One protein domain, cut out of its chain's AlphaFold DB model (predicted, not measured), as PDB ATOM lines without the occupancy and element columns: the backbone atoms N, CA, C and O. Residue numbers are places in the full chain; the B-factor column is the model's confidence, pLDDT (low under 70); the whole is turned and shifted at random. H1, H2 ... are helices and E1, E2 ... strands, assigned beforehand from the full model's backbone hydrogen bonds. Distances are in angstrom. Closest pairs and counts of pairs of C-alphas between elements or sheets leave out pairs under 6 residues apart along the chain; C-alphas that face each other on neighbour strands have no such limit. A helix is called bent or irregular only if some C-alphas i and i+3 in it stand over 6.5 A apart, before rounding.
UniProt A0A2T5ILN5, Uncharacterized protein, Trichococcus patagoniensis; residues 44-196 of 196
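AT A GLANCE: This is residues 44 to 196 of the 196 residues of an uncharacterized protein of Trichococcus patagoniensis (UniProt A0A2T5ILN5). A long, bent ribbon of two strands, E5 and E6, makes the length; at one half E1 joins it, and the small sheet E2 E3 E4 packs crosswise on it, only partly face to face. H1 and H3 cover the same face of the ribbon's sheet, while H2 sits near its other end, where residues 89 to 94 stick out. The 153 printed residues run E1 H1 H2 E2 E3 E4 H3 E5 E6, mixed in class; both sheets, E1 - E6 - E5 and E2 - E3 - E4, are antiparallel. The whole is only just loose, close to compact, with a radius of gyration of the C-alphas of 18.0 A, and spans 56 by 30 by 27 A.

IN THESE COORDINATES: E1, residues 44 to 49, begins at C-alpha 44 (-10.309, -49.195, -0.796). H1 is residues 58 to 71, 20.3 A, and H2 residues 84 to 88. E2, 111 to 116, E3, 123 to 128, and E4, 135 to 139, precede H3, 142 to 152, 15.4 A. E5, 155 to 172, is 46.6 A long; E6, 178 to 195, is 48.9 A and ends at C-alpha 195 (-9.368, -57.148, -3.000).

HOW THE PARTS SIT: E5 and E6 form a hairpin, with N 161 and O 190 2.9 A apart; E5 bends by 53 degrees at residue 158, E6 by 66 degrees at 181. E1 pairs with E6 through N 46 and O 191, 2.9 A. E2 E3 E4 are a meander, each strand the antiparallel neighbour of the one before, with N 113 and O 126 2.9 A apart and N 127 and O 135 3.0 A. The sheets make a sandwich, two sheets face to face, with strands at 65 degrees; the closest C-alphas of E2 and E5 are Val 112 and Ile 160, 7.0 A. H1 and H3 give two layers, helices on one face of the twisted sheet E1 E6 E5: H1 runs across the strands at a height over the sheet of 9.9 A, H3 along them at 9.1 A. The closest C-alphas of H1 and E6 are His 59 and Asn 184, 6.3 A; those of E1 and H3 are Thr 48 and Gly 144, 5.8 A. H2 only grazes this sheet. In H1, H2 and H3 every O i to N i+4 pair is within hydrogen-bond range.

THE WHOLE: The C-alphas farthest apart, of Asp 175 and Lys 196, are 57.8 A apart. The printed part has no cut; the links H1 to H2 and H2 to E2 are long. Confidence is under 70 at residues 52 to 56, 87 to 99 and 118 to 120.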
ATOM      1  N   THR A  44      -9.303 -50.250  -0.609       86.62
ATOM      2  CA  THR A  44     -10.309 -49.195  -0.796       86.62
ATOM      3  C   THR A  44     -10.888 -48.798   0.550       86.62
ATOM      4  O   THR A  44     -11.185 -49.654   1.379       86.62
ATOM      5  N   THR A  45     -11.065 -47.498   0.767       90.31
ATOM      6  CA  THR A  45     -11.616 -46.960   2.013       90.31
ATOM      7  C   THR A  45     -12.992 -46.353   1.772       90.31
ATOM      8  O   THR A  45     -13.142 -45.513   0.889       90.31
ATOM      9  N   ILE A  46     -13.971 -46.719   2.598       89.19
ATOM     10  CA  ILE A  46     -15.295 -46.090   2.648       89.19
ATOM     11  C   ILE A  46     -15.446 -45.404   4.004       89.19
ATOM     12  O   ILE A  46     -15.253 -46.034   5.041       89.19
ATOM     13  N   LYS A  47     -15.788 -44.112   4.003       91.38
ATOM     14  CA  LYS A  47     -16.163 -43.373   5.215       91.38
ATOM     15  C   LYS A  47     -17.682 -43.259   5.277       91.38
ATOM     16  O   LYS A  47     -18.300 -42.888   4.284       91.38
ATOM     17  N   THR A  48     -18.266 -43.563   6.427       90.12
ATOM     18  CA  THR A  48     -19.713 -43.465   6.664       90.12
ATOM     19  C   THR A  48     -19.989 -43.114   8.126       90.12
ATOM     20  O   THR A  48     -19.093 -43.197   8.964       90.12
ATOM     21  N   TYR A  49     -21.214 -42.707   8.439       88.12
ATOM     22  CA  TYR A  49     -21.653 -42.364   9.791       88.12
ATOM     23  C   TYR A  49     -22.709 -43.362  10.259       88.12
ATOM     24  O   TYR A  49     -23.393 -43.969   9.438       88.12
ATOM     25  N   VAL A  50     -22.840 -43.532  11.573       86.81
ATOM     26  CA  VAL A  50     -23.870 -44.401  12.152       86.81
ATOM     27  C   VAL A  50     -25.114 -43.577  12.476       86.81
ATOM     28  O   VAL A  50     -25.107 -42.736  13.384       86.81
ATOM     29  N   SER A  51     -26.198 -43.844  11.755       84.00
ATOM     30  CA  SER A  51     -27.507 -43.266  12.040       84.00
ATOM     31  C   SER A  51     -28.182 -44.026  13.168       84.00
ATOM     32  O   SER A  51     -28.159 -45.256  13.236       84.00
ATOM     33  N   GLY A  52     -28.776 -43.278  14.093       66.69
ATOM     34  CA  GLY A  52     -29.567 -43.871  15.155       66.69
ATOM     35  C   GLY A  52     -30.857 -44.391  14.549       66.69
ATOM     36  O   GLY A  52     -31.614 -43.621  13.965       66.69
ATOM     37  N   ILE A  53     -31.133 -45.681  14.725       61.06
ATOM     38  CA  ILE A  53     -32.529 -46.118  14.815       61.06
ATOM     39  C   ILE A  53     -33.112 -45.346  16.011       61.06
ATOM     40  O   ILE A  53     -32.340 -45.051  16.921       61.06
ATOM     41  N   LYS A  54     -34.398 -44.973  16.003       58.81
ATOM     42  CA  LYS A  54     -35.120 -44.230  17.066       58.81
ATOM     43  C   LYS A  54     -35.073 -44.920  18.452       58.81
ATOM     44  O   LYS A  54     -36.090 -45.308  19.005       58.81
ATOM     45  N   LEU A  55     -33.879 -45.122  18.985       57.75
ATOM     46  CA  LEU A  55     -33.538 -45.649  20.288       57.75
ATOM     47  C   LEU A  55     -33.172 -44.415  21.094       57.75
ATOM     48  O   LEU A  55     -32.049 -43.917  20.985       57.75
ATOM     49  N   GLU A  56     -34.133 -43.912  21.861       60.25
ATOM     50  CA  GLU A  56     -33.933 -42.815  22.818       60.25
ATOM     51  C   GLU A  56     -32.687 -43.082  23.700       60.25
ATOM     52  O   GLU A  56     -31.915 -42.171  23.990       60.25
ATOM     53  N   ASP A  57     -32.362 -44.358  23.933       77.44
ATOM     54  CA  ASP A  57     -31.219 -44.819  24.729       77.44
ATOM     55  C   ASP A  57     -29.853 -44.839  24.017       77.44
ATOM     56  O   ASP A  57     -28.838 -45.136  24.654       77.44
ATOM     57  N   ARG A  58     -29.763 -44.595  22.699       84.31
ATOM     58  CA  ARG A  58     -28.493 -44.767  21.953       84.31
ATOM     59  C   ARG A  58     -27.380 -43.906  22.534       84.31
ATOM     60  O   ARG A  58     -26.265 -44.379  22.769       84.31
ATOM     61  N   HIS A  59     -27.676 -42.622  22.709       85.19
ATOM     62  CA  HIS A  59     -26.701 -41.653  23.189       85.19
ATOM     63  C   HIS A  59     -26.265 -41.974  24.616       85.19
ATOM     64  O   HIS A  59     -25.079 -41.872  24.920       85.19
ATOM     65  N   GLU A  60     -27.185 -42.449  25.457       87.81
ATOM     66  CA  GLU A  60     -26.867 -42.880  26.813       87.81
ATOM     67  C   GLU A  60     -25.977 -44.122  26.839       87.81
ATOM     68  O   GLU A  60     -24.985 -44.139  27.563       87.81
ATOM     69  N   LYS A  61     -26.285 -45.146  26.033       89.50
ATOM     70  CA  LYS A  61     -25.468 -46.366  25.940       89.50
ATOM     71  C   LYS A  61     -24.059 -46.057  25.443       89.50
ATOM     72  O   LYS A  61     -23.086 -46.513  26.039       89.50
ATOM     73  N   LEU A  62     -23.935 -45.223  24.408       90.38
ATOM     74  CA  LEU A  62     -22.630 -44.794  23.905       90.38
ATOM     75  C   LEU A  62     -21.868 -43.958  24.945       90.38
ATOM     76  O   LEU A  62     -20.677 -44.180  25.150       90.38
ATOM     77  N   LYS A  63     -22.545 -43.043  25.650       91.12
ATOM     78  CA  LYS A  63     -21.949 -42.253  26.737       91.12
ATOM     79  C   LYS A  63     -21.471 -43.141  27.892       91.12
ATOM     80  O   LYS A  63     -20.377 -42.910  28.400       91.12
ATOM     81  N   LYS A  64     -22.243 -44.166  28.276       92.06
ATOM     82  CA  LYS A  64     -21.864 -45.160  29.297       92.06
ATOM     83  C   LYS A  64     -20.621 -45.946  28.880       92.06
ATOM     84  O   LYS A  64     -19.656 -45.957  29.636       92.06
ATOM     85  N   LEU A  65     -20.599 -46.486  27.658       92.94
ATOM     86  CA  LEU A  65     -19.430 -47.189  27.116       92.94
ATOM     87  C   LEU A  65     -18.179 -46.300  27.134       92.94
ATOM     88  O   LEU A  65     -17.122 -46.715  27.597       92.94
ATOM     89  N   ILE A  66     -18.292 -45.053  26.668       92.56
ATOM     90  CA  ILE A  66     -17.162 -44.117  26.666       92.56
ATOM     91  C   ILE A  66     -16.690 -43.840  28.096       92.56
ATOM     92  O   ILE A  66     -15.491 -43.859  28.351       92.56
ATOM     93  N   ALA A  67     -17.604 -43.624  29.045       91.25
ATOM     94  CA  ALA A  67     -17.248 -43.392  30.441       91.25
ATOM     95  C   ALA A  67     -16.515 -44.586  31.078       91.25
ATOM     96  O   ALA A  67     -15.593 -44.378  31.866       91.25
ATOM     97  N   GLU A  68     -16.890 -45.820  30.739       92.19
ATOM     98  CA  GLU A  68     -16.182 -47.033  31.167       92.19
ATOM     99  C   GLU A  68     -14.774 -47.101  30.567       92.19
ATOM    100  O   GLU A  68     -13.792 -47.178  31.305       92.19
ATOM    101  N   LEU A  69     -14.653 -46.930  29.250       91.19
ATOM    102  CA  LEU A  69     -13.366 -46.927  28.549       91.19
ATOM    103  C   LEU A  69     -12.421 -45.817  29.043       91.19
ATOM    104  O   LEU A  69     -11.206 -46.005  29.099       91.19
ATOM    105  N   LYS A  70     -12.955 -44.660  29.457       89.44
ATOM    106  CA  LYS A  70     -12.167 -43.603  30.114       89.44
ATOM    107  C   LYS A  70     -11.579 -44.074  31.447       89.44
ATOM    108  O   LYS A  70     -10.407 -43.818  31.710       89.44
ATOM    109  N   LYS A  71     -12.357 -44.778  32.281       89.06
ATOM    110  CA  LYS A  71     -11.867 -45.331  33.562       89.06
ATOM    111  C   LYS A  71     -10.753 -46.354  33.343       89.06
ATOM    112  O   LYS A  71      -9.803 -46.395  34.119       89.06
ATOM    113  N   GLU A  72     -10.839 -47.112  32.257       88.12
ATOM    114  CA  GLU A  72      -9.817 -48.073  31.828       88.12
ATOM    115  C   GLU A  72      -8.612 -47.414  31.130       88.12
ATOM    116  O   GLU A  72      -7.695 -48.107  30.695       88.12
ATOM    117  N   LYS A  73      -8.577 -46.074  31.045       84.19
ATOM    118  CA  LYS A  73      -7.528 -45.288  30.369       84.19
ATOM    119  C   LYS A  73      -7.352 -45.655  28.892       84.19
ATOM    120  O   LYS A  73      -6.261 -45.523  28.341       84.19
ATOM    121  N   PHE A  74      -8.429 -46.089  28.241       85.00
ATOM    122  CA  PHE A  74      -8.414 -46.429  26.821       85.00
ATOM    123  C   PHE A  74      -8.180 -45.197  25.938       85.00
ATOM    124  O   PHE A  74      -7.538 -45.269  24.889       85.00
ATOM    125  N   PHE A  75      -8.696 -44.044  26.365       84.44
ATOM    126  CA  PHE A  75      -8.538 -42.785  25.653       84.44
ATOM    127  C   PHE A  75      -7.482 -41.897  26.301       84.44
ATOM    128  O   PHE A  75      -7.404 -41.796  27.525       84.44
ATOM    129  N   LYS A  76      -6.735 -41.177  25.461       79.75
ATOM    130  CA  LYS A  76      -5.952 -40.017  25.882       79.75
ATOM    131  C   LYS A  76      -6.840 -38.778  25.779       79.75
ATOM    132  O   LYS A  76      -7.230 -38.395  24.680       79.75
ATOM    133  N   GLU A  77      -7.165 -38.180  26.915       78.62
ATOM    134  CA  GLU A  77      -7.904 -36.917  26.970       78.62
ATOM    135  C   GLU A  77      -7.000 -35.763  26.512       78.62
ATOM    136  O   GLU A  77      -5.852 -35.662  26.948       78.62
ATOM    137  N   LEU A  78      -7.501 -34.896  25.623       77.19
ATOM    138  CA  LEU A  78      -6.660 -33.884  24.965       77.19
ATOM    139  C   LEU A  78      -6.077 -32.847  25.928       77.19
ATOM    140  O   LEU A  78      -4.927 -32.456  25.767       77.19
ATOM    141  N   TYR A  79      -6.849 -32.422  26.927       75.81
ATOM    142  CA  TYR A  79      -6.429 -31.397  27.886       75.81
ATOM    143  C   TYR A  79      -6.153 -31.948  29.292       75.81
ATOM    144  O   TYR A  79      -6.148 -31.199  30.271       75.81
ATOM    145  N   GLN A  80      -5.937 -33.258  29.438       73.75
ATOM    146  CA  GLN A  80      -5.622 -33.843  30.741       73.75
ATOM    147  C   GLN A  80      -4.300 -33.289  31.282       73.75
ATOM    148  O   GLN A  80      -3.249 -33.461  30.673       73.75
ATOM    149  N   GLY A  81      -4.364 -32.648  32.452       71.12
ATOM    150  CA  GLY A  81      -3.210 -32.007  33.086       71.12
ATOM    151  C   GLY A  81      -2.905 -30.591  32.590       71.12
ATOM    152  O   GLY A  81      -1.970 -29.989  33.103       71.12
ATOM    153  N   LEU A  82      -3.691 -30.047  31.653       73.19
ATOM    154  CA  LEU A  82      -3.550 -28.663  31.199       73.19
ATOM    155  C   LEU A  82      -4.397 -27.718  32.059       73.19
ATOM    156  O   LEU A  82      -5.575 -27.986  32.333       73.19
ATOM    157  N   SER A  83      -3.811 -26.592  32.469       74.44
ATOM    158  CA  SER A  83      -4.561 -25.496  33.079       74.44
ATOM    159  C   SER A  83      -5.375 -24.750  32.019       74.44
ATOM    160  O   SER A  83      -5.100 -24.833  30.826       74.44
ATOM    161  N   ASN A  84      -6.381 -23.977  32.437       71.19
ATOM    162  CA  ASN A  84      -7.125 -23.135  31.494       71.19
ATOM    163  C   ASN A  84      -6.210 -22.143  30.762       71.19
ATOM    164  O   ASN A  84      -6.509 -21.810  29.629       71.19
ATOM    165  N   LYS A  85      -5.105 -21.712  31.380       72.31
ATOM    166  CA  LYS A  85      -4.128 -20.839  30.726       72.31
ATOM    167  C   LYS A  85      -3.358 -21.587  29.635       72.31
ATOM    168  O   LYS A  85      -3.277 -21.084  28.529       72.31
ATOM    169  N   ASP A  86      -2.890 -22.804  29.916       71.81
ATOM    170  CA  ASP A  86      -2.150 -23.627  28.936       71.81
ATOM    171  C   ASP A  86      -3.025 -24.020  27.739       71.81
ATOM    172  O   ASP A  86      -2.548 -24.211  26.629       71.81
ATOM    173  N   ILE A  87      -4.329 -24.150  27.978       66.19
ATOM    174  CA  ILE A  87      -5.336 -24.427  26.952       66.19
ATOM    175  C   ILE A  87      -5.543 -23.220  26.014       66.19
ATOM    176  O   ILE A  87      -5.948 -23.415  24.870       66.19
ATOM    177  N   LEU A  88      -5.288 -22.000  26.499       66.81
ATOM    178  CA  LEU A  88      -5.482 -20.735  25.782       66.81
ATOM    179  C   LEU A  88      -4.194 -20.176  25.160       66.81
ATOM    180  O   LEU A  88      -4.277 -19.254  24.357       66.81
ATOM    181  N   ASP A  89      -3.024 -20.693  25.540       63.84
ATOM    182  CA  ASP A  89      -1.732 -20.170  25.088       63.84
ATOM    183  C   ASP A  89      -1.444 -20.552  23.621       63.84
ATOM    184  O   ASP A  89      -1.643 -21.699  23.199       63.84
ATOM    185  N   GLU A  90      -0.957 -19.584  22.839       54.00
ATOM    186  CA  GLU A  90      -0.793 -19.667  21.379       54.00
ATOM    187  C   GLU A  90       0.189 -20.772  20.941       54.00
ATOM    188  O   GLU A  90       0.076 -21.283  19.825       54.00
ATOM    189  N   GLU A  91       1.104 -21.218  21.814       52.53
ATOM    190  CA  GLU A  91       2.034 -22.326  21.527       52.53
ATOM    191  C   GLU A  91       1.332 -23.684  21.346       52.53
ATOM    192  O   GLU A  91       1.869 -24.576  20.680       52.53
ATOM    193  N   HIS A  92       0.114 -23.843  21.875       52.75
ATOM    194  CA  HIS A  92      -0.738 -25.002  21.601       52.75
ATOM    195  C   HIS A  92      -1.728 -24.771  20.449       52.75
ATOM    196  O   HIS A  92      -2.386 -25.724  20.041       52.75
ATOM    197  N   GLY A  93      -1.726 -23.573  19.854       46.75
ATOM    198  CA  GLY A  93      -2.349 -23.238  18.574       46.75
ATOM    199  C   GLY A  93      -3.869 -23.115  18.632       46.75
ATOM    200  O   GLY A  93      -4.544 -24.133  18.703       46.75
ATOM    201  N   SER A  94      -4.383 -21.877  18.552       49.62
ATOM    202  CA  SER A  94      -5.754 -21.467  18.160       49.62
ATOM    203  C   SER A  94      -6.874 -22.482  18.402       49.62
ATOM    204  O   SER A  94      -7.718 -22.731  17.544       49.62
ATOM    205  N   PHE A  95      -6.895 -23.101  19.574       53.38
ATOM    206  CA  PHE A  95      -7.819 -24.196  19.830       53.38
ATOM    207  C   PHE A  95      -9.243 -23.688  20.083       53.38
ATOM    208  O   PHE A  95     -10.167 -24.486  20.026       53.38
ATOM    209  N   PHE A  96      -9.411 -22.393  20.384       55.31
ATOM    210  CA  PHE A  96     -10.630 -21.836  20.975       55.31
ATOM    211  C   PHE A  96     -11.203 -20.594  20.297       55.31
ATOM    212  O   PHE A  96     -12.334 -20.244  20.618       55.31
ATOM    213  N   GLU A  97     -10.462 -19.919  19.412       53.16
ATOM    214  CA  GLU A  97     -10.924 -18.634  18.861       53.16
ATOM    215  C   GLU A  97     -12.129 -18.796  17.924       53.16
ATOM    216  O   GLU A  97     -12.964 -17.902  17.857       53.16
ATOM    217  N   GLU A  98     -12.282 -19.955  17.271       56.97
ATOM    218  CA  GLU A  98     -13.446 -20.226  16.410       56.97
ATOM    219  C   GLU A  98     -14.061 -21.627  16.586       56.97
ATOM    220  O   GLU A  98     -15.215 -21.834  16.208       56.97
ATOM    221  N   ASP A  99     -13.356 -22.582  17.210       66.00
ATOM    222  CA  ASP A  99     -13.789 -23.982  17.272       66.00
ATOM    223  C   ASP A  99     -13.794 -24.566  18.701       66.00
ATOM    224  O   ASP A  99     -12.905 -24.304  19.504       66.00
ATOM    225  N   PRO A 100     -14.785 -25.402  19.064       72.06
ATOM    226  CA  PRO A 100     -14.804 -26.083  20.353       72.06
ATOM    227  C   PRO A 100     -13.759 -27.208  20.430       72.06
ATOM    228  O   PRO A 100     -13.730 -28.105  19.581       72.06
ATOM    229  N   VAL A 101     -13.001 -27.270  21.531       77.44
ATOM    230  CA  VAL A 101     -12.079 -28.389  21.794       77.44
ATOM    231  C   VAL A 101     -12.776 -29.510  22.535       77.44
ATOM    232  O   VAL A 101     -13.081 -29.400  23.726       77.44
ATOM    233  N   TYR A 102     -12.976 -30.627  21.848       82.94
ATOM    234  CA  TYR A 102     -13.544 -31.830  22.446       82.94
ATOM    235  C   TYR A 102     -12.535 -32.559  23.332       82.94
ATOM    236  O   TYR A 102     -11.383 -32.754  22.967       82.94
ATOM    237  N   GLU A 103     -13.008 -33.044  24.477       82.81
ATOM    238  CA  GLU A 103     -12.248 -33.860  25.426       82.81
ATOM    239  C   GLU A 103     -11.649 -35.108  24.761       82.81
ATOM    240  O   GLU A 103     -10.510 -35.486  25.039       82.81
ATOM    241  N   LEU A 104     -12.426 -35.718  23.860       81.62
ATOM    242  CA  LEU A 104     -12.107 -36.940  23.134       81.62
ATOM    243  C   LEU A 104     -12.286 -36.712  21.626       81.62
ATOM    244  O   LEU A 104     -13.314 -37.069  21.054       81.62
ATOM    245  N   SER A 105     -11.289 -36.120  20.964       74.31
ATOM    246  CA  SER A 105     -11.270 -36.038  19.495       74.31
ATOM    247  C   SER A 105     -10.576 -37.256  18.888       74.31
ATOM    248  O   SER A 105      -9.505 -37.659  19.340       74.31
ATOM    249  N   GLY A 106     -11.179 -37.865  17.863       77.12
ATOM    250  CA  GLY A 106     -10.552 -38.962  17.116       77.12
ATOM    251  C   GLY A 106     -10.436 -40.286  17.882       77.12
ATOM    252  O   GLY A 106      -9.722 -41.188  17.440       77.12
ATOM    253  N   GLY A 107     -11.128 -40.420  19.018       82.62
ATOM    254  CA  GLY A 107     -11.118 -41.637  19.828       82.62
ATOM    255  C   GLY A 107     -11.586 -42.858  19.030       82.62
ATOM    256  O   GLY A 107     -12.617 -42.813  18.351       82.62
ATOM    257  N   LYS A 108     -10.829 -43.955  19.115       89.38
ATOM    258  CA  LYS A 108     -11.183 -45.244  18.506       89.38
ATOM    259  C   LYS A 108     -11.938 -46.100  19.517       89.38
ATOM    260  O   LYS A 108     -11.605 -46.067  20.688       89.38
ATOM    261  N   LEU A 109     -12.942 -46.856  19.094       90.69
ATOM    262  CA  LEU A 109     -13.580 -47.859  19.941       90.69
ATOM    263  C   LEU A 109     -12.824 -49.188  19.801       90.69
ATOM    264  O   LEU A 109     -12.348 -49.486  18.702       90.69
ATOM    265  N   PRO A 110     -12.700 -49.975  20.882       90.56
ATOM    266  CA  PRO A 110     -11.960 -51.236  20.861       90.56
ATOM    267  C   PRO A 110     -12.649 -52.312  20.022       90.56
ATOM    268  O   PRO A 110     -11.970 -53.063  19.325       90.56
ATOM    269  N   HIS A 111     -13.983 -52.375  20.057       93.31
ATOM    270  CA  HIS A 111     -14.747 -53.384  19.335       93.31
ATOM    271  C   HIS A 111     -15.912 -52.760  18.572       93.31
ATOM    272  O   HIS A 111     -16.775 -52.097  19.154       93.31
ATOM    273  N   VAL A 112     -15.928 -52.995  17.256       94.56
ATOM    274  CA  VAL A 112     -17.021 -52.637  16.347       94.56
ATOM    275  C   VAL A 112     -17.257 -53.772  15.369       94.56
ATOM    276  O   VAL A 112     -16.316 -54.284  14.761       94.56
ATOM    277  N   ARG A 113     -18.526 -54.115  15.166       94.94
ATOM    278  CA  ARG A 113     -18.958 -55.148  14.230       94.94
ATOM    279  C   ARG A 113     -20.054 -54.611  13.318       94.94
ATOM    280  O   ARG A 113     -20.962 -53.911  13.764       94.94
ATOM    281  N   LEU A 114     -19.958 -54.957  12.038       93.50
ATOM    282  CA  LEU A 114     -21.058 -54.797  11.095       93.50
ATOM    283  C   LEU A 114     -21.833 -56.106  11.024       93.50
ATOM    284  O   LEU A 114     -21.231 -57.172  10.914       93.50
ATOM    285  N   ASP A 115     -23.150 -56.004  11.080       92.38
ATOM    286  CA  ASP A 115     -24.053 -57.105  10.800       92.38
ATOM    287  C   ASP A 115     -24.758 -56.824   9.475       92.38
ATOM    288  O   ASP A 115     -25.463 -55.818   9.331       92.38
ATOM    289  N   VAL A 116     -24.476 -57.671   8.491       88.75
ATOM    290  CA  VAL A 116     -24.997 -57.567   7.130       88.75
ATOM    291  C   VAL A 116     -26.016 -58.684   6.986       88.75
ATOM    292  O   VAL A 116     -25.645 -59.842   6.843       88.75
ATOM    293  N   SER A 117     -27.296 -58.341   7.086       77.94
ATOM    294  CA  SER A 117     -28.363 -59.320   6.890       77.94
ATOM    295  C   SER A 117     -28.557 -59.570   5.396       77.94
ATOM    296  O   SER A 117     -28.825 -58.633   4.646       77.94
ATOM    297  N   ASP A 118     -28.493 -60.835   4.974       65.50
ATOM    298  CA  ASP A 118     -28.622 -61.259   3.569       65.50
ATOM    299  C   ASP A 118     -29.961 -60.862   2.917       65.50
ATOM    300  O   ASP A 118     -30.104 -60.878   1.696       65.50
ATOM    301  N   SER A 119     -30.958 -60.508   3.730       61.75
ATOM    302  CA  SER A 119     -32.326 -60.198   3.301       61.75
ATOM    303  C   SER A 119     -32.685 -58.710   3.384       61.75
ATOM    304  O   SER A 119     -33.797 -58.336   3.014       61.75
ATOM    305  N   SER A 120     -31.771 -57.843   3.838       67.88
ATOM    306  CA  SER A 120     -32.038 -56.406   3.950       67.88
ATOM    307  C   SER A 120     -30.875 -55.554   3.455       67.88
ATOM    308  O   SER A 120     -29.731 -55.797   3.821       67.88
ATOM    309  N   GLU A 121     -31.170 -54.454   2.758       83.25
ATOM    310  CA  GLU A 121     -30.182 -53.404   2.436       83.25
ATOM    311  C   GLU A 121     -29.715 -52.604   3.675       83.25
ATOM    312  O   GLU A 121     -29.093 -51.546   3.565       83.25
ATOM    313  N   VAL A 122     -30.026 -53.092   4.875       88.31
ATOM    314  CA  VAL A 122     -29.703 -52.471   6.153       88.31
ATOM    315  C   VAL A 122     -28.455 -53.130   6.723       88.31
ATOM    316  O   VAL A 122     -28.390 -54.346   6.885       88.31
ATOM    317  N   ILE A 123     -27.470 -52.304   7.072       92.19
ATOM    318  CA  ILE A 123     -26.273 -52.743   7.791       92.19
ATOM    319  C   ILE A 123     -26.354 -52.211   9.213       92.19
ATOM    320  O   ILE A 123     -26.287 -50.997   9.429       92.19
ATOM    321  N   SER A 124     -26.466 -53.125  10.171       93.19
ATOM    322  CA  SER A 124     -26.477 -52.808  11.596       93.19
ATOM    323  C   SER A 124     -25.054 -52.680  12.130       93.19
ATOM    324  O   SER A 124     -24.138 -53.387  11.708       93.19
ATOM    325  N   VAL A 125     -24.856 -51.755  13.064       93.25
ATOM    326  CA  VAL A 125     -23.559 -51.446  13.665       93.25
ATOM    327  C   VAL A 125     -23.621 -51.728  15.156       93.25
ATOM    328  O   VAL A 125     -24.356 -51.066  15.891       93.25
ATOM    329  N   TYR A 126     -22.811 -52.682  15.594       94.38
ATOM    330  CA  TYR A 126     -22.636 -53.046  16.994       94.38
ATOM    331  C   TYR A 126     -21.314 -52.495  17.512       94.38
ATOM    332  O   TYR A 126     -20.310 -52.508  16.796       94.38
ATOM    333  N   VAL A 127     -21.315 -51.999  18.748       94.50
ATOM    334  CA  VAL A 127     -20.113 -51.490  19.422       94.50
ATOM    335  C   VAL A 127     -20.062 -51.981  20.858       94.50
ATOM    336  O   VAL A 127     -21.104 -52.175  21.478       94.50
ATOM    337  N   GLY A 128     -18.863 -52.144  21.400       93.62
ATOM    338  CA  GLY A 128     -18.668 -52.559  22.786       93.62
ATOM    339  C   GLY A 128     -17.217 -52.420  23.223       93.62
ATOM    340  O   GLY A 128     -16.364 -51.989  22.443       93.62
ATOM    341  N   LYS A 129     -16.939 -52.801  24.472       92.69
ATOM    342  CA  LYS A 129     -15.561 -53.018  24.943       92.69
ATOM    343  C   LYS A 129     -14.951 -54.287  24.333       92.69
ATOM    344  O   LYS A 129     -13.766 -54.323  24.024       92.69
ATOM    345  N   ASP A 130     -15.794 -55.288  24.102       93.31
ATOM    346  CA  ASP A 130     -15.484 -56.584  23.514       93.31
ATOM    347  C   ASP A 130     -16.754 -57.165  22.861       93.31
ATOM    348  O   ASP A 130     -17.803 -56.513  22.824       93.31
ATOM    349  N   LYS A 131     -16.650 -58.392  22.342       92.38
ATOM    350  CA  LYS A 131     -17.741 -59.098  21.659       92.38
ATOM    351  C   LYS A 131     -18.907 -59.477  22.582       92.38
ATOM    352  O   LYS A 131     -20.038 -59.532  22.117       92.38
ATOM    353  N   GLU A 132     -18.653 -59.772  23.853       93.00
ATOM    354  CA  GLU A 132     -19.683 -60.220  24.806       93.00
ATOM    355  C   GLU A 132     -20.512 -59.051  25.346       93.00
ATOM    356  O   GLU A 132     -21.650 -59.229  25.769       93.00
ATOM    357  N   HIS A 133     -19.953 -57.842  25.286       91.81
ATOM    358  CA  HIS A 133     -20.561 -56.616  25.793       91.81
ATOM    359  C   HIS A 133     -20.885 -55.624  24.668       91.81
ATOM    360  O   HIS A 133     -20.916 -54.409  24.888       91.81
ATOM    361  N   GLU A 134     -21.090 -56.123  23.447       94.12
ATOM    362  CA  GLU A 134     -21.522 -55.293  22.331       94.12
ATOM    363  C   GLU A 134     -23.028 -55.006  22.392       94.12
ATOM    364  O   GLU A 134     -23.839 -55.833  22.804       94.12
ATOM    365  N   PHE A 135     -23.423 -53.823  21.938       92.12
ATOM    366  CA  PHE A 135     -24.821 -53.451  21.770       92.12
ATOM    367  C   PHE A 135     -25.041 -52.809  20.404       92.12
ATOM    368  O   PHE A 135     -24.126 -52.230  19.814       92.12
ATOM    369  N   LEU A 136     -26.277 -52.894  19.907       92.38
ATOM    370  CA  LEU A 136     -26.678 -52.227  18.673       92.38
ATOM    371  C   LEU A 136     -26.614 -50.711  18.872       92.38
ATOM    372  O   LEU A 136     -27.412 -50.138  19.617       92.38
ATOM    373  N   LEU A 137     -25.674 -50.060  18.191       91.38
ATOM    374  CA  LEU A 137     -25.564 -48.608  18.185       91.38
ATOM    375  C   LEU A 137     -26.534 -47.988  17.178       91.38
ATOM    376  O   LEU A 137     -27.099 -46.926  17.425       91.38
ATOM    377  N   GLY A 138     -26.723 -48.626  16.028       91.62
ATOM    378  CA  GLY A 138     -27.597 -48.112  14.984       91.62
ATOM    379  C   GLY A 138     -27.356 -48.796  13.652       91.62
ATOM    380  O   GLY A 138     -26.884 -49.927  13.613       91.62
ATOM    381  N   ILE A 139     -27.673 -48.096  12.569       91.88
ATOM    382  CA  ILE A 139     -27.540 -48.598  11.200       91.88
ATOM    383  C   ILE A 139     -26.755 -47.618  10.340       91.88
ATOM    384  O   ILE A 139     -26.659 -46.425  10.645       91.88
ATOM    385  N   LEU A 140     -26.205 -48.110   9.238       91.50
ATOM    386  CA  LEU A 140     -25.709 -47.230   8.191       91.50
ATOM    387  C   LEU A 140     -26.885 -46.562   7.455       91.50
ATOM    388  O   LEU A 140     -27.874 -47.237   7.167       91.50
ATOM    389  N   PRO A 141     -26.787 -45.260   7.116       90.00
ATOM    390  CA  PRO A 141     -27.695 -44.627   6.166       90.00
ATOM    391  C   PRO A 141     -27.717 -45.397   4.844       90.00
ATOM    392  O   PRO A 141     -26.689 -45.945   4.449       90.00
ATOM    393  N   GLU A 142     -28.843 -45.360   4.135       88.75
ATOM    394  CA  GLU A 142     -29.069 -46.097   2.883       88.75
ATOM    395  C   GLU A 142     -27.921 -45.939   1.871       88.75
ATOM    396  O   GLU A 142     -27.346 -46.929   1.419       88.75
ATOM    397  N   ASP A 143     -27.495 -44.704   1.590       88.56
ATOM    398  CA  ASP A 143     -26.373 -44.436   0.678       88.56
ATOM    399  C   ASP A 143     -25.055 -45.062   1.148       88.56
ATOM    400  O   ASP A 143     -24.252 -45.545   0.343       88.56
ATOM    401  N   GLY A 144     -24.809 -45.033   2.459       88.62
ATOM    402  CA  GLY A 144     -23.641 -45.653   3.070       88.62
ATOM    403  C   GLY A 144     -23.711 -47.175   2.973       88.62
ATOM    404  O   GLY A 144     -22.728 -47.804   2.580       88.62
ATOM    405  N   ALA A 145     -24.875 -47.752   3.272       91.12
ATOM    406  CA  ALA A 145     -25.124 -49.183   3.204       91.12
ATOM    407  C   ALA A 145     -24.945 -49.714   1.774       91.12
ATOM    408  O   ALA A 145     -24.136 -50.614   1.566       91.12
ATOM    409  N   LYS A 146     -25.565 -49.084   0.768       91.00
ATOM    410  CA  LYS A 146     -25.437 -49.474  -0.651       91.00
ATOM    411  C   LYS A 146     -23.990 -49.486  -1.138       91.00
ATOM    412  O   LYS A 146     -23.562 -50.427  -1.805       91.00
ATOM    413  N   ARG A 147     -23.197 -48.466  -0.784       90.81
ATOM    414  CA  ARG A 147     -21.765 -48.410  -1.145       90.81
ATOM    415  C   ARG A 147     -20.969 -49.547  -0.512       90.81
ATOM    416  O   ARG A 147     -20.063 -50.081  -1.150       90.81
ATOM    417  N   VAL A 148     -21.286 -49.891   0.734       91.56
ATOM    418  CA  VAL A 148     -20.635 -50.971   1.478       91.56
ATOM    419  C   VAL A 148     -21.019 -52.339   0.910       91.56
ATOM    420  O   VAL A 148     -20.122 -53.120   0.603       91.56
ATOM    421  N   LEU A 149     -22.311 -52.596   0.683       91.50
ATOM    422  CA  LEU A 149     -22.820 -53.836   0.080       91.50
ATOM    423  C   LEU A 149     -22.195 -54.089  -1.294       91.50
ATOM    424  O   LEU A 149     -21.595 -55.138  -1.515       91.50
ATOM    425  N   LYS A 150     -22.188 -53.075  -2.167       90.50
ATOM    426  CA  LYS A 150     -21.520 -53.154  -3.476       90.50
ATOM    427  C   LYS A 150     -20.033 -53.507  -3.359       90.50
ATOM    428  O   LYS A 150     -19.451 -54.122  -4.252       90.50
ATOM    429  N   ARG A 151     -19.364 -53.098  -2.274       90.50
ATOM    430  CA  ARG A 151     -17.946 -53.418  -2.082       90.50
ATOM    431  C   ARG A 151     -17.732 -54.866  -1.646       90.50
ATOM    432  O   ARG A 151     -16.766 -55.461  -2.120       90.50
ATOM    433  N   PHE A 152     -18.634 -55.436  -0.848       90.06
ATOM    434  CA  PHE A 152     -18.591 -56.849  -0.447       90.06
ATOM    435  C   PHE A 152     -18.672 -57.829  -1.634       90.06
ATOM    436  O   PHE A 152     -18.073 -58.910  -1.587       90.06
ATOM    437  N   GLU A 153     -19.310 -57.437  -2.742       88.94
ATOM    438  CA  GLU A 153     -19.353 -58.232  -3.983       88.94
ATOM    439  C   GLU A 153     -17.953 -58.508  -4.565       88.94
ATOM    440  O   GLU A 153     -17.721 -59.545  -5.182       88.94
ATOM    441  N   SER A 154     -16.993 -57.598  -4.358       87.88
ATOM    442  CA  SER A 154     -15.693 -57.600  -5.055       87.88
ATOM    443  C   SER A 154     -14.465 -57.554  -4.139       87.88
ATOM    444  O   SER A 154     -13.330 -57.550  -4.624       87.88
ATOM    445  N   ALA A 155     -14.660 -57.468  -2.824       91.00
ATOM    446  CA  ALA A 155     -13.594 -57.331  -1.840       91.00
ATOM    447  C   ALA A 155     -14.044 -57.825  -0.462       91.00
ATOM    448  O   ALA A 155     -15.234 -57.818  -0.154       91.00
ATOM    449  N   ASP A 156     -13.077 -58.192   0.375       90.19
ATOM    450  CA  ASP A 156     -13.314 -58.553   1.770       90.19
ATOM    451  C   ASP A 156     -13.068 -57.353   2.682       90.19
ATOM    452  O   ASP A 156     -12.136 -56.562   2.480       90.19
ATOM    453  N   LEU A 157     -13.914 -57.206   3.703       91.38
ATOM    454  CA  LEU A 157     -13.705 -56.211   4.747       91.38
ATOM    455  C   LEU A 157     -12.501 -56.631   5.593       91.38
ATOM    456  O   LEU A 157     -12.535 -57.635   6.295       91.38
ATOM    457  N   HIS A 158     -11.438 -55.841   5.526       90.94
ATOM    458  CA  HIS A 158     -10.177 -56.119   6.200       90.94
ATOM    459  C   HIS A 158     -10.091 -55.450   7.576       90.94
ATOM    460  O   HIS A 158      -9.522 -56.016   8.504       90.94
ATOM    461  N   ALA A 159     -10.634 -54.237   7.715       90.81
ATOM    462  CA  ALA A 159     -10.622 -53.516   8.984       90.81
ATOM    463  C   ALA A 159     -11.760 -52.495   9.094       90.81
ATOM    464  O   ALA A 159     -12.176 -51.886   8.103       90.81
ATOM    465  N   ILE A 160     -12.191 -52.258  10.332       93.44
ATOM    466  CA  ILE A 160     -13.106 -51.186  10.717       93.44
ATOM    467  C   ILE A 160     -12.335 -50.251  11.644       93.44
ATOM    468  O   ILE A 160     -11.896 -50.646  12.717       93.44
ATOM    469  N   GLU A 161     -12.155 -49.003  11.226       92.31
ATOM    470  CA  GLU A 161     -11.660 -47.941  12.097       92.31
ATOM    471  C   GLU A 161     -12.828 -47.052  12.504       92.31
ATOM    472  O   GLU A 161     -13.703 -46.761  11.687       92.31
ATOM    473  N   THR A 162     -12.822 -46.572  13.742       92.25
ATOM    474  CA  THR A 162     -13.802 -45.586  14.190       92.25
ATOM    475  C   THR A 162     -13.162 -44.254  14.509       92.25
ATOM    476  O   THR A 162     -11.984 -44.179  14.851       92.25
ATOM    477  N   SER A 163     -13.976 -43.210  14.456       90.94
ATOM    478  CA  SER A 163     -13.657 -41.911  15.024       90.94
ATOM    479  C   SER A 163     -14.868 -41.414  15.793       90.94
ATOM    480  O   SER A 163     -15.951 -41.267  15.219       90.94
ATOM    481  N   LEU A 164     -14.683 -41.174  17.087       90.06
ATOM    482  CA  LEU A 164     -15.657 -40.471  17.908       90.06
ATOM    483  C   LEU A 164     -15.652 -38.979  17.579       90.06
ATOM    484  O   LEU A 164     -14.606 -38.387  17.298       90.06
ATOM    485  N   SER A 165     -16.838 -38.387  17.630       87.62
ATOM    486  CA  SER A 165     -17.045 -36.942  17.620       87.62
ATOM    487  C   SER A 165     -18.126 -36.559  18.630       87.62
ATOM    488  O   SER A 165     -18.937 -37.398  19.033       87.62
ATOM    489  N   GLY A 166     -18.145 -35.293  19.047       88.31
ATOM    490  CA  GLY A 166     -19.017 -34.828  20.125       88.31
ATOM    491  C   GLY A 166     -18.433 -35.114  21.510       88.31
ATOM    492  O   GLY A 166     -17.226 -35.275  21.669       88.31
ATOM    493  N   GLY A 167     -19.300 -35.160  22.517       89.44
ATOM    494  CA  GLY A 167     -18.909 -35.289  23.914       89.44
ATOM    495  C   GLY A 167     -18.729 -33.952  24.613       89.44
ATOM    496  O   GLY A 167     -19.247 -32.919  24.177       89.44
ATOM    497  N   LYS A 168     -17.998 -33.991  25.726       89.50
ATOM    498  CA  LYS A 168     -17.635 -32.801  26.491       89.50
ATOM    499  C   LYS A 168     -16.631 -31.981  25.692       89.50
ATOM    500  O   LYS A 168     -15.686 -32.537  25.138       89.50
ATOM    501  N   TYR A 169     -16.825 -30.675  25.640       87.31
ATOM    502  CA  TYR A 169     -15.890 -29.757  25.006       87.31
ATOM    503  C   TYR A 169     -15.736 -28.498  25.840       87.31
ATOM    504  O   TYR A 169     -16.609 -28.160  26.643       87.31
ATOM    505  N   LYS A 170     -14.620 -27.805  25.651       83.62
ATOM    506  CA  LYS A 170     -14.426 -26.462  26.184       83.62
ATOM    507  C   LYS A 170     -14.565 -25.446  25.043       83.62
ATOM    508  O   LYS A 170     -14.269 -25.775  23.897       83.62
ATOM    509  N   TYR A 171     -15.005 -24.235  25.372       81.94
ATOM    510  CA  TYR A 171     -15.065 -23.082  24.464       81.94
ATOM    511  C   TYR A 171     -14.842 -21.780  25.259       81.94
ATOM    512  O   TYR A 171     -14.966 -21.803  26.488       81.94
ATOM    513  N   LEU A 172     -14.501 -20.681  24.582       77.81
ATOM    514  CA  LEU A 172     -14.494 -19.333  25.163       77.81
ATOM    515  C   LEU A 172     -15.872 -18.693  24.991       77.81
ATOM    516  O   LEU A 172     -16.464 -18.800  23.919       77.81
ATOM    517  N   ASP A 173     -16.400 -18.087  26.052       77.75
ATOM    518  CA  ASP A 173     -17.558 -17.199  25.927       77.75
ATOM    519  C   ASP A 173     -17.132 -15.783  25.508       77.75
ATOM    520  O   ASP A 173     -15.943 -15.488  25.411       77.75
ATOM    521  N   ASP A 174     -18.112 -14.904  25.284       79.81
ATOM    522  CA  ASP A 174     -17.891 -13.520  24.837       79.81
ATOM    523  C   ASP A 174     -17.064 -12.665  25.832       79.81
ATOM    524  O   ASP A 174     -16.632 -11.569  25.484       79.81
ATOM    525  N   ASP A 175     -16.846 -13.152  27.063       81.31
ATOM    526  CA  ASP A 175     -16.042 -12.509  28.114       81.31
ATOM    527  C   ASP A 175     -14.636 -13.145  28.262       81.31
ATOM    528  O   ASP A 175     -14.000 -12.996  29.313       81.31
ATOM    529  N   ASP A 176     -14.174 -13.929  27.283       76.06
ATOM    530  CA  ASP A 176     -12.922 -14.704  27.326       76.06
ATOM    531  C   ASP A 176     -12.838 -15.704  28.499       76.06
ATOM    532  O   ASP A 176     -11.758 -16.095  28.963       76.06
ATOM    533  N   LYS A 177     -13.983 -16.177  29.009       79.69
ATOM    534  CA  LYS A 177     -14.014 -17.185  30.077       79.69
ATOM    535  C   LYS A 177     -14.153 -18.573  29.476       79.69
ATOM    536  O   LYS A 177     -15.062 -18.870  28.704       79.69
ATOM    537  N   VAL A 178     -13.310 -19.493  29.944       80.81
ATOM    538  CA  VAL A 178     -13.406 -20.909  29.570       80.81
ATOM    539  C   VAL A 178     -14.690 -21.517  30.135       80.81
ATOM    540  O   VAL A 178     -14.849 -21.682  31.350       80.81
ATOM    541  N   LYS A 179     -15.592 -21.916  29.241       84.00
ATOM    542  CA  LYS A 179     -16.815 -22.660  29.545       84.00
ATOM    543  C   LYS A 179     -16.701 -24.103  29.091       84.00
ATOM    544  O   LYS A 179     -15.813 -24.500  28.344       84.00
ATOM    545  N   THR A 180     -17.609 -24.922  29.605       87.75
ATOM    546  CA  THR A 180     -17.746 -26.325  29.224       87.75
ATOM    547  C   THR A 180     -19.117 -26.527  28.607       87.75
ATOM    548  O   THR A 180     -20.125 -26.170  29.214       87.75
ATOM    549  N   GLY A 181     -19.144 -27.119  27.420       88.12
ATOM    550  CA  GLY A 181     -20.354 -27.601  26.774       88.12
ATOM    551  C   GLY A 181     -20.359 -29.122  26.668       88.12
ATOM    552  O   GLY A 181     -19.350 -29.797  26.895       88.12
ATOM    553  N   GLU A 182     -21.511 -29.672  26.300       90.19
ATOM    554  CA  GLU A 182     -21.655 -31.090  25.990       90.19
ATOM    555  C   GLU A 182     -22.496 -31.259  24.722       90.19
ATOM    556  O   GLU A 182     -23.525 -30.610  24.544       90.19
ATOM    557  N   LYS A 183     -22.027 -32.112  23.810       89.12
ATOM    558  CA  LYS A 183     -22.772 -32.569  22.635       89.12
ATOM    559  C   LYS A 183     -22.904 -34.081  22.691       89.12
ATOM    560  O   LYS A 183     -22.028 -34.775  23.200       89.12
ATOM    561  N   ASN A 184     -23.968 -34.599  22.094       89.44
ATOM    562  CA  ASN A 184     -24.132 -36.036  21.935       89.44
ATOM    563  C   ASN A 184     -22.950 -36.642  21.173       89.44
ATOM    564  O   ASN A 184     -22.519 -36.111  20.147       89.44
ATOM    565  N   TYR A 185     -22.466 -37.785  21.656       88.94
ATOM    566  CA  TYR A 185     -21.473 -38.558  20.927       88.94
ATOM    567  C   TYR A 185     -22.060 -39.105  19.626       88.94
ATOM    568  O   TYR A 185     -23.199 -39.586  19.582       88.94
ATOM    569  N   ASN A 186     -21.237 -39.063  18.583       88.69
ATOM    570  CA  ASN A 186     -21.480 -39.680  17.293       88.69
ATOM    571  C   ASN A 186     -20.289 -40.557  16.907       88.69
ATOM    572  O   ASN A 186     -19.167 -40.365  17.379       88.69
ATOM    573  N   LEU A 187     -20.553 -41.524  16.031       90.56
ATOM    574  CA  LEU A 187     -19.550 -42.463  15.557       90.56
ATOM    575  C   LEU A 187     -19.449 -42.393  14.037       90.56
ATOM    576  O   LEU A 187     -20.426 -42.625  13.318       90.56
ATOM    577  N   GLN A 188     -18.248 -42.097  13.559       92.56
ATOM    578  CA  GLN A 188     -17.877 -42.266  12.165       92.56
ATOM    579  C   GLN A 188     -17.130 -43.587  12.002       92.56
ATOM    580  O   GLN A 188     -16.263 -43.920  12.810       92.56
ATOM    581  N   LEU A 189     -17.441 -44.316  10.934       93.69
ATOM    582  CA  LEU A 189     -16.749 -45.533  10.538       93.69
ATOM    583  C   LEU A 189     -15.905 -45.277   9.296       93.69
ATOM    584  O   LEU A 189     -16.318 -44.596   8.352       93.69
ATOM    585  N   LYS A 190     -14.730 -45.889   9.276       94.25
ATOM    586  CA  LYS A 190     -13.841 -45.965   8.129       94.25
ATOM    587  C   LYS A 190     -13.558 -47.436   7.856       94.25
ATOM    588  O   LYS A 190     -12.797 -48.091   8.561       94.25
ATOM    589  N   LEU A 191     -14.219 -47.941   6.827       94.12
ATOM    590  CA  LEU A 191     -14.214 -49.337   6.422       94.12
ATOM    591  C   LEU A 191     -13.139 -49.538   5.361       94.12
ATOM    592  O   LEU A 191     -13.124 -48.834   4.347       94.12
ATOM    593  N   LYS A 192     -12.225 -50.472   5.604       94.00
ATOM    594  CA  LYS A 192     -11.104 -50.785   4.719       94.00
ATOM    595  C   LYS A 192     -11.340 -52.139   4.070       94.00
ATOM    596  O   LYS A 192     -11.412 -53.146   4.766       94.00
ATOM    597  N   PHE A 193     -11.415 -52.153   2.748       92.75
ATOM    598  CA  PHE A 193     -11.644 -53.350   1.945       92.75
ATOM    599  C   PHE A 193     -10.382 -53.739   1.188       92.75
ATOM    600  O   PHE A 193      -9.789 -52.887   0.522       92.75
ATOM    601  N   ALA A 194     -10.010 -55.014   1.254       90.12
ATOM    602  CA  ALA A 194      -8.929 -55.597   0.471       90.12
ATOM    603  C   ALA A 194      -9.519 -56.435  -0.666       90.12
ATOM    604  O   ALA A 194     -10.521 -57.125  -0.487       90.12
ATOM    605  N   LYS A 195      -8.925 -56.345  -1.858       85.00
ATOM    606  CA  LYS A 195      -9.368 -57.148  -3.000       85.00
ATOM    607  C   LYS A 195      -9.223 -58.642  -2.665       85.00
ATOM    608  O   LYS A 195      -8.179 -59.024  -2.140       85.00
ATOM    609  N   LYS A 196     -10.269 -59.413  -2.978       72.38
ATOM    610  CA  LYS A 196     -10.274 -60.882  -2.941       72.38
ATOM    611  C   LYS A 196      -9.178 -61.456  -3.842       72.38
ATOM    612  O   LYS A 196      -8.931 -60.852  -4.918       72.38
TER     613      LYS A 196